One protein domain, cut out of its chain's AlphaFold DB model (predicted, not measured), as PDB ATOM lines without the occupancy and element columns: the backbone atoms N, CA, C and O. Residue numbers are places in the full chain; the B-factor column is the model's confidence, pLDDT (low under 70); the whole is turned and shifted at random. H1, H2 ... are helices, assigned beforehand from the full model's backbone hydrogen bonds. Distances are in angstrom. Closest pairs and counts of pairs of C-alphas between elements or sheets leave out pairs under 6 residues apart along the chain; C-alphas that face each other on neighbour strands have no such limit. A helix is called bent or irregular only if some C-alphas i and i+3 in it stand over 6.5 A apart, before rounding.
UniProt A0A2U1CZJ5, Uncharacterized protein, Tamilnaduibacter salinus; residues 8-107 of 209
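This is residues 8 to 107 of the 209 residues of an uncharacterized protein of Tamilnaduibacter salinus (UniProt A0A2U1CZJ5). This is a loose rod of helices, in which H2 packs on the first arm and H4 on the second arm of one long bent helix, H3, whose two arms run on nearly straight. H1 and H2 lie at the end of its first arm, H3a, where H2 and H3a form a helical hairpin; along the second arm, H3b, H4 folds back as another hairpin, H5 crosses H4, and the short H6 lies at the far end. The printed part has 100 residues in the class all helix, with six named helices in the order H1 to H6 and no named strand. It is loose, with a radius of gyration of the C-alphas of 15.8 A, and spans 51 by 23 by 21 A.

H1, residues 8 to 18, and H2, residues 21 to 33, are only just apart, with closest C-alphas at 8.4 A. H3, residues 41 to 60, was assigned as one helix by its hydrogen bonds but is bent, with C-alphas 49 and 52 at 6.6 A; its arms H3a, residues 41 to 49, and H3b, residues 52 to 60, stand at a shallow tilt of 27 degrees. H1 and H3a only just touch, with 3 pairs of C-alphas within 8 A; the closest are those of Leu 16 and Trp 45, 5.9 A apart. H2 touches H3a with residues 24 to 28 alone, at a shallow tilt of 34 degrees, only just short of steep, opposite ways; their closest C-alphas are those of Ala 24 and Ala 42, 4.6 A apart. H4, residues 64 to 76, touches H3b with residues 65 to 70 alone, at a shallow tilt of 25 degrees, opposite ways; the C-alphas of Leu 55 and Ala 66 are closest, at 5.1 A. H5, residues 83 to 97, touches H4 at a steep tilt of 65 degrees, opposite ways, with the C-alphas of Leu 67 and Cys 85 closest, at 6.6 A. H6, residues 104 to 107, only just touches H5, with 3 pairs of C-alphas within 8 A, the closest those of Ala 92 and Ile 107 at 6.4 A. Among the pairs apart are H1 and H5, and H2 and H4. Each O i to N i+4 pair is within hydrogen-bond range in H1, H2, H3a, H3b and H5, and 8 of 9 are in H4; H6 is too short for such a pair.

H1 begins at C-alpha 8, (183.727, 170.476, 135.060), and is 15.5 A long from first to last C-alpha; H2 is 18.3 A. H3a is 12.0 A and H3b 12.4 A; C-alpha 60 stands at (203.985, 149.349, 138.034). H4 is 19.2 A, H5 21.0 A, and H6, 5.2 A, ends at C-alpha 107, (193.133, 142.517, 141.626).

The C-alphas of Arg 33 and Phe 99 are the two farthest apart, at 51.3 A. The printed part has no cut and no long link. Its mean pLDDT is 82.9; residues 8 to 14, 28 and 30 to 39 are under 70.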
ATOM      1  N   TYR A   8     183.101 169.829 133.899       45.81
ATOM      2  CA  TYR A   8     183.727 170.476 135.060       45.81
ATOM      3  C   TYR A   8     185.018 169.767 135.493       45.81
ATOM      4  O   TYR A   8     185.922 170.406 136.015       45.81
ATOM      5  N   LEU A   9     185.127 168.451 135.262       49.19
ATOM      6  CA  LEU A   9     186.333 167.700 135.610       49.19
ATOM      7  C   LEU A   9     187.485 168.031 134.662       49.19
ATOM      8  O   LEU A   9     188.617 168.093 135.114       49.19
ATOM      9  N   GLN A  10     187.216 168.287 133.380       50.97
ATOM     10  CA  GLN A  10     188.267 168.611 132.415       50.97
ATOM     11  C   GLN A  10     188.848 170.013 132.648       50.97
ATOM     12  O   GLN A  10     190.063 170.159 132.715       50.97
ATOM     13  N   GLU A  11     187.997 171.017 132.884       59.03
ATOM     14  CA  GLU A  11     188.445 172.364 133.276       59.03
ATOM     15  C   GLU A  11     189.181 172.341 134.629       59.03
ATOM     16  O   GLU A  11     190.217 172.986 134.786       59.03
ATOM     17  N   ALA A  12     188.706 171.540 135.592       62.38
ATOM     18  CA  ALA A  12     189.395 171.348 136.867       62.38
ATOM     19  C   ALA A  12     190.756 170.644 136.707       62.38
ATOM     20  O   ALA A  12     191.697 170.989 137.414       62.38
ATOM     21  N   MET A  13     190.898 169.696 135.771       61.06
ATOM     22  CA  MET A  13     192.181 169.041 135.473       61.06
ATOM     23  C   MET A  13     193.179 169.984 134.827       61.06
ATOM     24  O   MET A  13     194.317 170.050 135.278       61.06
ATOM     25  N   GLU A  14     192.758 170.722 133.801       66.50
ATOM     26  CA  GLU A  14     193.616 171.708 133.138       66.50
ATOM     27  C   GLU A  14     194.088 172.766 134.145       66.50
ATOM     28  O   GLU A  14     195.252 173.173 134.135       66.50
ATOM     29  N   SER A  15     193.222 173.129 135.096       70.75
ATOM     30  CA  SER A  15     193.571 173.985 136.228       70.75
ATOM     31  C   SER A  15     194.585 173.321 137.176       70.75
ATOM     32  O   SER A  15     195.625 173.903 137.461       70.75
ATOM     33  N   LEU A  16     194.354 172.086 137.636       72.25
ATOM     34  CA  LEU A  16     195.256 171.395 138.575       72.25
ATOM     35  C   LEU A  16     196.621 171.045 137.966       72.25
ATOM     36  O   LEU A  16     197.636 171.013 138.667       72.25
ATOM     37  N   GLU A  17     196.668 170.756 136.666       74.19
ATOM     38  CA  GLU A  17     197.915 170.467 135.968       74.19
ATOM     39  C   GLU A  17     198.769 171.716 135.760       74.19
ATOM     40  O   GLU A  17     199.997 171.605 135.861       74.19
ATOM     41  N   SER A  18     198.129 172.865 135.519       80.50
ATOM     42  CA  SER A  18     198.787 174.147 135.251       80.50
ATOM     43  C   SER A  18     199.198 174.917 136.504       80.50
ATOM     44  O   SER A  18     200.124 175.720 136.422       80.50
ATOM     45  N   TRP A  19     198.574 174.653 137.656       77.12
ATOM     46  CA  TRP A  19     198.922 175.341 138.896       77.12
ATOM     47  C   TRP A  19     200.333 175.022 139.388       77.12
ATOM     48  O   TRP A  19     200.742 173.859 139.518       77.12
ATOM     49  N   SER A  20     201.037 176.089 139.751       78.88
ATOM     50  CA  SER A  20     202.214 176.052 140.612       78.88
ATOM     51  C   SER A  20     201.847 175.697 142.061       78.88
ATOM     52  O   SER A  20     200.685 175.753 142.473       78.88
ATOM     53  N   LEU A  21     202.854 175.318 142.855       71.12
ATOM     54  CA  LEU A  21     202.678 175.059 144.286       71.12
ATOM     55  C   LEU A  21     202.199 176.325 145.015       71.12
ATOM     56  O   LEU A  21     201.366 176.244 145.912       71.12
ATOM     57  N   GLU A  22     202.725 177.484 144.627       75.69
ATOM     58  CA  GLU A  22     202.428 178.784 145.220       75.69
ATOM     59  C   GLU A  22     200.961 179.180 145.015       75.69
ATOM     60  O   GLU A  22     200.293 179.550 145.979       75.69
ATOM     61  N   GLU A  23     200.437 179.015 143.798       76.88
ATOM     62  CA  GLU A  23     199.024 179.269 143.478       76.88
ATOM     63  C   GLU A  23     198.098 178.316 144.241       76.88
ATOM     64  O   GLU A  23     197.084 178.734 144.804       76.88
ATOM     65  N   ALA A  24     198.472 177.034 144.329       74.50
ATOM     66  CA  ALA A  24     197.715 176.054 145.098       74.50
ATOM     67  C   ALA A  24     197.670 176.427 146.592       74.50
ATOM     68  O   ALA A  24     196.606 176.350 147.209       74.50
ATOM     69  N   ILE A  25     198.795 176.868 147.173       71.25
ATOM     70  CA  ILE A  25     198.866 177.326 148.569       71.25
ATOM     71  C   ILE A  25     198.006 178.573 148.783       71.25
ATOM     72  O   ILE A  25     197.250 178.604 149.751       71.25
ATOM     73  N   GLU A  26     198.091 179.574 147.906       75.69
ATOM     74  CA  GLU A  26     197.340 180.829 148.040       75.69
ATOM     75  C   GLU A  26     195.825 180.582 148.068       75.69
ATOM     76  O   GLU A  26     195.126 181.048 148.976       75.69
ATOM     77  N   ILE A  27     195.334 179.749 147.145       72.56
ATOM     78  CA  ILE A  27     193.929 179.326 147.095       72.56
ATOM     79  C   ILE A  27     193.566 178.510 148.346       72.56
ATOM     80  O   ILE A  27     192.507 178.707 148.942       72.56
ATOM     81  N   GLY A  28     194.455 177.617 148.789       68.19
ATOM     82  CA  GLY A  28     194.267 176.842 150.016       68.19
ATOM     83  C   GLY A  28     194.127 177.714 151.264       68.19
ATOM     84  O   GLY A  28     193.243 177.477 152.088       68.19
ATOM     85  N   GLU A  29     194.960 178.744 151.410       71.75
ATOM     86  CA  GLU A  29     194.897 179.676 152.537       71.75
ATOM     87  C   GLU A  29     193.598 180.489 152.545       71.75
ATOM     88  O   GLU A  29     193.053 180.767 153.618       71.75
ATOM     89  N   GLU A  30     193.080 180.853 151.373       68.69
ATOM     90  CA  GLU A  30     191.775 181.499 151.244       68.69
ATOM     91  C   GLU A  30     190.627 180.553 151.627       68.69
ATOM     92  O   GLU A  30     189.761 180.934 152.421       68.69
ATOM     93  N   CYS A  31     190.663 179.291 151.183       62.53
ATOM     94  CA  CYS A  31     189.691 178.273 151.592       62.53
ATOM     95  C   CYS A  31     189.678 178.067 153.114       62.53
ATOM     96  O   CYS A  31     188.608 178.099 153.729       62.53
ATOM     97  N   VAL A  32     190.853 177.958 153.743       62.38
ATOM     98  CA  VAL A  32     190.975 177.838 155.205       62.38
ATOM     99  C   VAL A  32     190.417 179.076 155.909       62.38
ATOM    100  O   VAL A  32     189.669 178.937 156.877       62.38
ATOM    101  N   ARG A  33     190.717 180.288 155.415       69.56
ATOM    102  CA  ARG A  33     190.133 181.540 155.937       69.56
ATOM    103  C   ARG A  33     188.606 181.556 155.837       69.56
ATOM    104  O   ARG A  33     187.953 182.109 156.718       69.56
ATOM    105  N   SER A  34     188.046 180.937 154.800       63.59
ATOM    106  CA  SER A  34     186.598 180.829 154.582       63.59
ATOM    107  C   SER A  34     185.918 179.670 155.331       63.59
ATOM    108  O   SER A  34     184.694 179.565 155.297       63.59
ATOM    109  N   GLY A  35     186.681 178.818 156.030       59.94
ATOM    110  CA  GLY A  35     186.150 177.677 156.788       59.94
ATOM    111  C   GLY A  35     185.853 176.423 155.956       59.94
ATOM    112  O   GLY A  35     185.091 175.570 156.405       59.94
ATOM    113  N   VAL A  36     186.440 176.287 154.763       55.91
ATOM    114  CA  VAL A  36     186.322 175.103 153.893       55.91
ATOM    115  C   VAL A  36     187.615 174.289 154.020       55.91
ATOM    116  O   VAL A  36     188.658 174.764 153.572       55.91
ATOM    117  N   CYS A  37     187.598 173.115 154.673       54.75
ATOM    118  CA  CYS A  37     188.848 172.434 155.067       54.75
ATOM    119  C   CYS A  37     189.157 171.084 154.403       54.75
ATOM    120  O   CYS A  37     190.341 170.784 154.268       54.75
ATOM    121  N   ASP A  38     188.175 170.306 153.945       53.16
ATOM    122  CA  ASP A  38     188.461 168.906 153.570       53.16
ATOM    123  C   ASP A  38     188.719 168.699 152.065       53.16
ATOM    124  O   ASP A  38     189.529 167.849 151.704       53.16
ATOM    125  N   ASP A  39     188.181 169.578 151.212       64.94
ATOM    126  CA  ASP A  39     188.353 169.548 149.746       64.94
ATOM    127  C   ASP A  39     189.090 170.798 149.237       64.94
ATOM    128  O   ASP A  39     188.756 171.368 148.193       64.94
ATOM    129  N   SER A  40     190.052 171.313 150.014       71.81
ATOM    130  CA  SER A  40     190.766 172.522 149.591       71.81
ATOM    131  C   SER A  40     191.525 172.254 148.280       71.81
ATOM    132  O   SER A  40     192.164 171.202 148.147       71.81
ATOM    133  N   PRO A  41     191.538 173.199 147.326       76.56
ATOM    134  CA  PRO A  41     192.252 173.007 146.067       76.56
ATOM    135  C   PRO A  41     193.758 172.739 146.252       76.56
ATOM    136  O   PRO A  41     194.356 172.004 145.470       76.56
ATOM    137  N   ALA A  42     194.359 173.233 147.341       71.38
ATOM    138  CA  ALA A  42     195.724 172.888 147.745       71.38
ATOM    139  C   ALA A  42     195.900 171.393 148.052       71.38
ATOM    140  O   ALA A  42     196.903 170.781 147.672       71.38
ATOM    141  N   HIS A  43     194.934 170.795 148.752       74.31
ATOM    142  CA  HIS A  43     194.975 169.380 149.099       74.31
ATOM    143  C   HIS A  43     194.782 168.507 147.857       74.31
ATOM    144  O   HIS A  43     195.585 167.603 147.622       74.31
ATOM    145  N   GLN A  44     193.810 168.855 147.011       83.31
ATOM    146  CA  GLN A  44     193.585 168.238 145.702       83.31
ATOM    147  C   GLN A  44     194.839 168.286 144.817       83.31
ATOM    148  O   GLN A  44     195.276 167.255 144.301       83.31
ATOM    149  N   TRP A  45     195.475 169.456 144.705       84.62
ATOM    150  CA  TRP A  45     196.735 169.625 143.978       84.62
ATOM    151  C   TRP A  45     197.856 168.767 144.569       84.62
ATOM    152  O   TRP A  45     198.574 168.090 143.834       84.62
ATOM    153  N   SER A  46     197.987 168.727 145.900       80.81
ATOM    154  CA  SER A  46     199.004 167.905 146.563       80.81
ATOM    155  C   SER A  46     198.786 166.418 146.294       80.81
ATOM    156  O   SER A  46     199.747 165.710 145.998       80.81
ATOM    157  N   VAL A  47     197.550 165.929 146.390       86.44
ATOM    158  CA  VAL A  47     197.217 164.534 146.074       86.44
ATOM    159  C   VAL A  47     197.602 164.236 144.624       86.44
ATOM    160  O   VAL A  47     198.318 163.268 144.361       86.44
ATOM    161  N   TRP A  48     197.227 165.119 143.697       88.25
ATOM    162  CA  TRP A  48     197.522 164.967 142.274       88.25
ATOM    163  C   TRP A  48     199.023 164.933 141.965       88.25
ATOM    164  O   TRP A  48     199.504 164.018 141.301       88.25
ATOM    165  N   LYS A  49     199.783 165.916 142.458       86.31
ATOM    166  CA  LYS A  49     201.196 166.098 142.100       86.31
ATOM    167  C   LYS A  49     202.152 165.253 142.935       86.31
ATOM    168  O   LYS A  49     203.182 164.832 142.418       86.31
ATOM    169  N   ASN A  50     201.837 165.000 144.205       83.88
ATOM    170  CA  ASN A  50     202.777 164.372 145.136       83.88
ATOM    171  C   ASN A  50     202.396 162.937 145.518       83.88
ATOM    172  O   ASN A  50     203.287 162.162 145.853       83.88
ATOM    173  N   TRP A  51     201.112 162.563 145.479       87.69
ATOM    174  CA  TRP A  51     200.660 161.271 146.018       87.69
ATOM    175  C   TRP A  51     200.322 160.252 144.936       87.69
ATOM    176  O   TRP A  51     200.715 159.091 145.053       87.69
ATOM    177  N   LEU A  52     199.648 160.667 143.860       92.44
ATOM    178  CA  LEU A  52     199.325 159.769 142.749       92.44
ATOM    179  C   LEU A  52     200.568 159.224 142.013       92.44
ATOM    180  O   LEU A  52     200.569 158.027 141.721       92.44
ATOM    181  N   PRO A  53     201.651 159.992 141.757       93.38
ATOM    182  CA  PRO A  53     202.804 159.455 141.027       93.38
ATOM    183  C   PRO A  53     203.570 158.344 141.775       93.38
ATOM    184  O   PRO A  53     203.900 157.325 141.163       93.38
ATOM    185  N   PRO A  54     203.829 158.439 143.097       91.44
ATOM    186  CA  PRO A  54     204.378 157.307 143.846       91.44
ATOM    187  C   PRO A  54     203.481 156.061 143.837       91.44
ATOM    188  O   PRO A  54     204.000 154.944 143.852       91.44
ATOM    189  N   LEU A  55     202.154 156.231 143.811       93.88
ATOM    190  CA  LEU A  55     201.210 155.114 143.703       93.88
ATOM    191  C   LEU A  55     201.264 154.456 142.328       93.88
ATOM    192  O   LEU A  55     201.285 153.230 142.255       93.88
ATOM    193  N   GLU A  56     201.369 155.245 141.259       96.00
ATOM    194  CA  GLU A  56     201.595 154.724 139.910       96.00
ATOM    195  C   GLU A  56     202.863 153.868 139.862       96.00
ATOM    196  O   GLU A  56     202.837 152.733 139.387       96.00
ATOM    197  N   LYS A  57     203.966 154.371 140.427       94.25
ATOM    198  CA  LYS A  57     205.228 153.630 140.481       94.25
ATOM    199  C   LYS A  57     205.086 152.311 141.247       94.25
ATOM    200  O   LYS A  57     205.504 151.271 140.748       94.25
ATOM    201  N   ARG A  58     204.466 152.330 142.433       94.06
ATOM    202  CA  ARG A  58     204.200 151.113 143.225       94.06
ATOM    203  C   ARG A  58     203.341 150.112 142.451       94.06
ATOM    204  O   ARG A  58     203.635 148.920 142.457       94.06
ATOM    205  N   TRP A  59     202.308 150.593 141.762       94.94
ATOM    206  CA  TRP A  59     201.458 149.761 140.916       94.94
ATOM    207  C   TRP A  59     202.259 149.099 139.786       94.94
ATOM    208  O   TRP A  59     202.167 147.887 139.600       94.94
ATOM    209  N   GLN A  60     203.100 149.864 139.085       94.00
ATOM    210  CA  GLN A  60     203.985 149.349 138.034       94.00
ATOM    211  C   GLN A  60     205.002 148.322 138.568       94.00
ATOM    212  O   GLN A  60     205.376 147.395 137.852       94.00
ATOM    213  N   GLU A  61     205.409 148.439 139.834       95.19
ATOM    214  CA  GLU A  61     206.261 147.471 140.544       95.19
ATOM    215  C   GLU A  61     205.499 146.215 141.025       95.19
ATOM    216  O   GLU A  61     206.102 145.303 141.596       95.19
ATOM    217  N   GLY A  62     204.189 146.126 140.772       91.75
ATOM    218  CA  GLY A  62     203.349 144.971 141.099       91.75
ATOM    219  C   GLY A  62     202.630 145.057 142.448       91.75
ATOM    220  O   GLY A  62     202.039 144.066 142.886       91.75
ATOM    221  N   ASP A  63     202.646 146.212 143.119       91.25
ATOM    222  CA  ASP A  63     201.854 146.432 144.330       91.25
ATOM    223  C   ASP A  63     200.387 146.711 143.977       91.25
ATOM    224  O   ASP A  63     199.975 147.847 143.728       91.25
ATOM    225  N   SER A  64     199.569 145.660 144.000       90.38
ATOM    226  CA  SER A  64     198.141 145.742 143.682       90.38
ATOM    227  C   SER A  64     197.327 146.650 144.604       90.38
ATOM    228  O   SER A  64     196.272 147.143 144.201       90.38
ATOM    229  N   LYS A  65     197.813 146.920 145.823       90.25
ATOM    230  CA  LYS A  65     197.134 147.826 146.758       90.25
ATOM    231  C   LYS A  65     197.192 149.273 146.291       90.25
ATOM    232  O   LYS A  65     196.263 150.030 146.565       90.25
ATOM    233  N   ALA A  66     198.246 149.647 145.565       92.62
ATOM    234  CA  ALA A  66     198.453 151.018 145.117       92.62
ATOM    235  C   ALA A  66     197.325 151.509 144.194       92.62
ATOM    236  O   ALA A  66     196.933 152.671 144.272       92.62
ATOM    237  N   LEU A  67     196.740 150.617 143.385       94.00
ATOM    238  CA  LEU A  67     195.588 150.948 142.546       94.00
ATOM    239  C   LEU A  67     194.350 151.296 143.380       94.00
ATOM    240  O   LEU A  67     193.665 152.275 143.094       94.00
ATOM    241  N   PHE A  68     194.068 150.513 144.427       92.50
ATOM    242  CA  PHE A  68     192.939 150.785 145.316       92.50
ATOM    243  C   PHE A  68     193.152 152.070 146.125       92.50
ATOM    244  O   PHE A  68     192.222 152.858 146.271       92.50
ATOM    245  N   GLU A  69     194.375 152.309 146.604       92.19
ATOM    246  CA  GLU A  69     194.748 153.556 147.282       92.19
ATOM    247  C   GLU A  69     194.523 154.775 146.370       92.19
ATOM    248  O   GLU A  69     193.888 155.738 146.793       92.19
ATOM    249  N   ALA A  70     194.952 154.713 145.104       94.44
ATOM    250  CA  ALA A  70     194.746 155.796 144.142       94.44
ATOM    251  C   ALA A  70     193.258 156.041 143.844       94.44
ATOM    252  O   ALA A  70     192.818 157.188 143.816       94.44
ATOM    253  N   LEU A  71     192.472 154.973 143.669       94.00
ATOM    254  CA  LEU A  71     191.015 155.036 143.509       94.00
ATOM    255  C   LEU A  71     190.330 155.709 144.703       94.00
ATOM    256  O   LEU A  71     189.486 156.581 144.503       94.00
ATOM    257  N   SER A  72     190.699 155.313 145.928       91.69
ATOM    258  CA  SER A  72     190.147 155.891 147.159       91.69
ATOM    259  C   SER A  72     190.486 157.371 147.252       91.69
ATOM    260  O   SER A  72     189.583 158.180 147.416       91.69
ATOM    261  N   MET A  73     191.754 157.743 147.039       90.94
ATOM    262  CA  MET A  73     192.181 159.146 147.065       90.94
ATOM    263  C   MET A  73     191.446 159.984 146.022       90.94
ATOM    264  O   MET A  73     190.994 161.080 146.335       90.94
ATOM    265  N   CYS A  74     191.283 159.472 144.797       91.38
ATOM    266  CA  CYS A  74     190.545 160.203 143.772       91.38
ATOM    267  C   CYS A  74     189.072 160.386 144.166       91.38
ATOM    268  O   CYS A  74     188.534 161.483 144.056       91.38
ATOM    269  N   GLY A  75     188.430 159.327 144.670       89.81
ATOM    270  CA  GLY A  75     187.032 159.370 145.100       89.81
ATOM    271  C   GLY A  75     186.788 160.275 146.308       89.81
ATOM    272  O   GLY A  75     185.825 161.037 146.303       89.81
ATOM    273  N   GLU A  76     187.659 160.212 147.316       84.81
ATOM    274  CA  GLU A  76     187.586 161.022 148.539       84.81
ATOM    275  C   GLU A  76     187.761 162.510 148.246       84.81
ATOM    276  O   GLU A  76     187.061 163.324 148.827       84.81
ATOM    277  N   GLN A  77     188.655 162.851 147.318       84.06
ATOM    278  CA  GLN A  77     189.003 164.237 146.996       84.06
ATOM    279  C   GLN A  77     188.178 164.825 145.846       84.06
ATOM    280  O   GLN A  77     188.432 165.948 145.408       84.06
ATOM    281  N   GLY A  78     187.232 164.055 145.294       85.19
ATOM    282  CA  GLY A  78     186.480 164.442 144.099       85.19
ATOM    283  C   GLY A  78     187.366 164.663 142.868       85.19
ATOM    284  O   GLY A  78     186.982 165.394 141.954       85.19
ATOM    285  N   LEU A  79     188.553 164.055 142.847       86.81
ATOM    286  CA  LEU A  79     189.504 164.172 141.755       86.81
ATOM    287  C   LEU A  79     189.133 163.218 140.615       86.81
ATOM    288  O   LEU A  79     188.641 162.106 140.840       86.81
ATOM    289  N   PRO A  80     189.418 163.609 139.368       89.81
ATOM    290  CA  PRO A  80     189.379 162.676 138.258       89.81
ATOM    291  C   PRO A  80     190.433 161.585 138.452       89.81
ATOM    292  O   PRO A  80     191.465 161.795 139.081       89.81
ATOM    293  N   MET A  81     190.182 160.400 137.899       91.12
ATOM    294  CA  MET A  81     191.188 159.342 137.913       91.12
ATOM    295  C   MET A  81     192.267 159.636 136.862       91.12
ATOM    296  O   MET A  81     191.917 159.966 135.725       91.12
ATOM    297  N   PRO A  82     193.562 159.478 137.188       91.69
ATOM    298  CA  PRO A  82     194.626 159.618 136.202       91.69
ATOM    299  C   PRO A  82     194.538 158.499 135.144       91.69
ATOM    300  O   PRO A  82     194.042 157.411 135.461       91.69
ATOM    301  N   PRO A  83     195.048 158.710 133.911       92.88
ATOM    302  CA  PRO A  83     194.916 157.744 132.815       92.88
ATOM    303  C   PRO A  83     195.373 156.326 133.176       92.88
ATOM    304  O   PRO A  83     194.634 155.372 132.956       92.88
ATOM    305  N   TRP A  84     196.525 156.189 133.845       94.19
ATOM    306  CA  TRP A  84     197.049 154.884 134.269       94.19
ATOM    307  C   TRP A  84     196.086 154.129 135.200       94.19
ATOM    308  O   TRP A  84     195.992 152.904 135.143       94.19
ATOM    309  N   CYS A  85     195.361 154.854 136.058       95.38
ATOM    310  CA  CYS A  85     194.400 154.278 136.990       95.38
ATOM    311  C   CYS A  85     193.139 153.843 136.237       95.38
ATOM    312  O   CYS A  85     192.642 152.740 136.459       95.38
ATOM    313  N   VAL A  86     192.667 154.658 135.286       95.62
ATOM    314  CA  VAL A  86     191.545 154.301 134.403       95.62
ATOM    315  C   VAL A  86     191.854 153.018 133.633       95.62
ATOM    316  O   VAL A  86     191.055 152.080 133.676       95.62
ATOM    317  N   ASP A  87     193.020 152.949 132.991       95.00
ATOM    318  CA  ASP A  87     193.454 151.784 132.219       95.00
ATOM    319  C   ASP A  87     193.545 150.534 133.105       95.00
ATOM    320  O   ASP A  87     193.009 149.476 132.765       95.00
ATOM    321  N   ALA A  88     194.144 150.664 134.291       95.06
ATOM    322  CA  ALA A  88     194.269 149.569 135.247       95.06
ATOM    323  C   ALA A  88     192.906 149.063 135.757       95.06
ATOM    324  O   ALA A  88     192.698 147.855 135.882       95.06
ATOM    325  N   VAL A  89     191.944 149.956 136.013       95.25
ATOM    326  CA  VAL A  89     190.580 149.582 136.422       95.25
ATOM    327  C   VAL A  89     189.807 148.921 135.282       95.25
ATOM    328  O   VAL A  89     189.040 147.982 135.518       95.25
ATOM    329  N   GLN A  90     189.995 149.374 134.043       95.94
ATOM    330  CA  GLN A  90     189.369 148.754 132.875       95.94
ATOM    331  C   GLN A  90     189.917 147.348 132.614       95.94
ATOM    332  O   GLN A  90     189.130 146.425 132.379       95.94
ATOM    333  N   ASP A  91     191.234 147.161 132.710       95.19
ATOM    334  CA  ASP A  91     191.883 145.848 132.625       95.19
ATOM    335  C   ASP A  91     191.367 144.909 133.727       95.19
ATOM    336  O   ASP A  91     190.863 143.818 133.453       95.19
ATOM    337  N   ALA A  92     191.358 145.383 134.973       94.19
ATOM    338  CA  ALA A  92     190.780 144.684 136.113       94.19
ATOM    339  C   ALA A  92     189.312 144.275 135.886       94.19
ATOM    340  O   ALA A  92     188.927 143.123 136.116       94.19
ATOM    341  N   SER A  93     188.480 145.197 135.392       95.69
ATOM    342  CA  SER A  93     187.085 144.898 135.070       95.69
ATOM    343  C   SER A  93     186.966 143.858 133.961       95.69
ATOM    344  O   SER A  93     186.023 143.061 133.997       95.69
ATOM    345  N   SER A  94     187.859 143.883 132.975       97.06
ATOM    346  CA  SER A  94     187.857 142.936 131.861       97.06
ATOM    347  C   SER A  94     188.202 141.535 132.352       97.06
ATOM    348  O   SER A  94     187.429 140.617 132.092       97.06
ATOM    349  N   LYS A  95     189.242 141.398 133.184       96.38
ATOM    350  CA  LYS A  95     189.651 140.134 133.824       96.38
ATOM    351  C   LYS A  95     188.552 139.498 134.673       96.38
ATOM    352  O   LYS A  95     188.369 138.283 134.663       96.38
ATOM    353  N   ILE A  96     187.788 140.311 135.406       95.69
ATOM    354  CA  ILE A  96     186.628 139.825 136.173       95.69
ATOM    355  C   ILE A  96     185.539 139.297 135.235       95.69
ATOM    356  O   ILE A  96     184.972 138.235 135.482       95.69
ATOM    357  N   LYS A  97     185.239 140.026 134.153       95.75
ATOM    358  CA  LYS A  97     184.195 139.649 133.186       95.75
ATOM    359  C   LYS A  97     184.571 138.419 132.360       95.75
ATOM    360  O   LYS A  97     183.683 137.654 131.999       95.75
ATOM    361  N   SER A  98     185.858 138.231 132.069       97.62
ATOM    362  CA  SER A  98     186.383 137.053 131.373       97.62
ATOM    363  C   SER A  98     186.622 135.855 132.299       97.62
ATOM    364  O   SER A  98     187.006 134.793 131.815       97.62
ATOM    365  N   PHE A  99     186.355 135.989 133.607       95.19
ATOM    366  CA  PHE A  99     186.625 134.971 134.630       95.19
ATOM    367  C   PHE A  99     188.109 134.569 134.740       95.19
ATOM    368  O   PHE A  99     188.420 133.491 135.245       95.19
ATOM    369  N   GLU A 100     189.030 135.434 134.309       95.94
ATOM    370  CA  GLU A 100     190.478 135.240 134.493       95.94
ATOM    371  C   GLU A 100     190.895 135.353 135.962       95.94
ATOM    372  O   GLU A 100     191.892 134.764 136.379       95.94
ATOM    373  N   VAL A 101     190.116 136.088 136.756       95.25
ATOM    374  CA  VAL A 101     190.280 136.207 138.205       95.25
ATOM    375  C   VAL A 101     188.959 135.919 138.905       95.25
ATOM    376  O   VAL A 101     187.875 136.193 138.385       95.25
ATOM    377  N   ARG A 102     189.027 135.366 140.116       91.44
ATOM    378  CA  ARG A 102     187.830 134.885 140.822       91.44
ATOM    379  C   ARG A 102     187.001 136.014 141.426       91.44
ATOM    380  O   ARG A 102     185.795 135.863 141.612       91.44
ATOM    381  N   ASN A 103     187.654 137.085 141.868       92.69
ATOM    382  CA  ASN A 103     187.027 138.206 142.564       92.69
ATOM    383  C   ASN A 103     187.975 139.409 142.636       92.69
ATOM    384  O   ASN A 103     189.183 139.281 142.456       92.69
ATOM    385  N   TRP A 104     187.425 140.572 142.980       90.50
ATOM    386  CA  TRP A 104     188.166 141.831 143.072       90.50
ATOM    387  C   TRP A 104     189.344 141.820 144.059       90.50
ATOM    388  O   TRP A 104     190.272 142.605 143.883       90.50
ATOM    389  N   ASN A 105     189.380 140.921 145.054       90.44
ATOM    390  CA  ASN A 105     190.520 140.849 145.980       90.44
ATOM    391  C   ASN A 105     191.791 140.303 145.316       90.44
ATOM    392  O   ASN A 105     192.877 140.527 145.839       90.44
ATOM    393  N   GLU A 106     191.678 139.568 144.206       88.88
ATOM    394  CA  GLU A 106     192.845 139.120 143.432       88.88
ATOM    395  C   GLU A 106     193.474 140.276 142.643       88.88
ATOM    396  O   GLU A 106     194.667 140.242 142.367       88.88
ATOM    397  N   ILE A 107     192.692 141.321 142.351       88.44
ATOM    398  CA  ILE A 107     193.133 142.517 141.626       88.44
ATOM    399  C   ILE A 107     193.668 143.582 142.577       88.44
ATOM    400  O   ILE A 107     194.758 144.086 142.353       88.44
TER     401      ILE A 107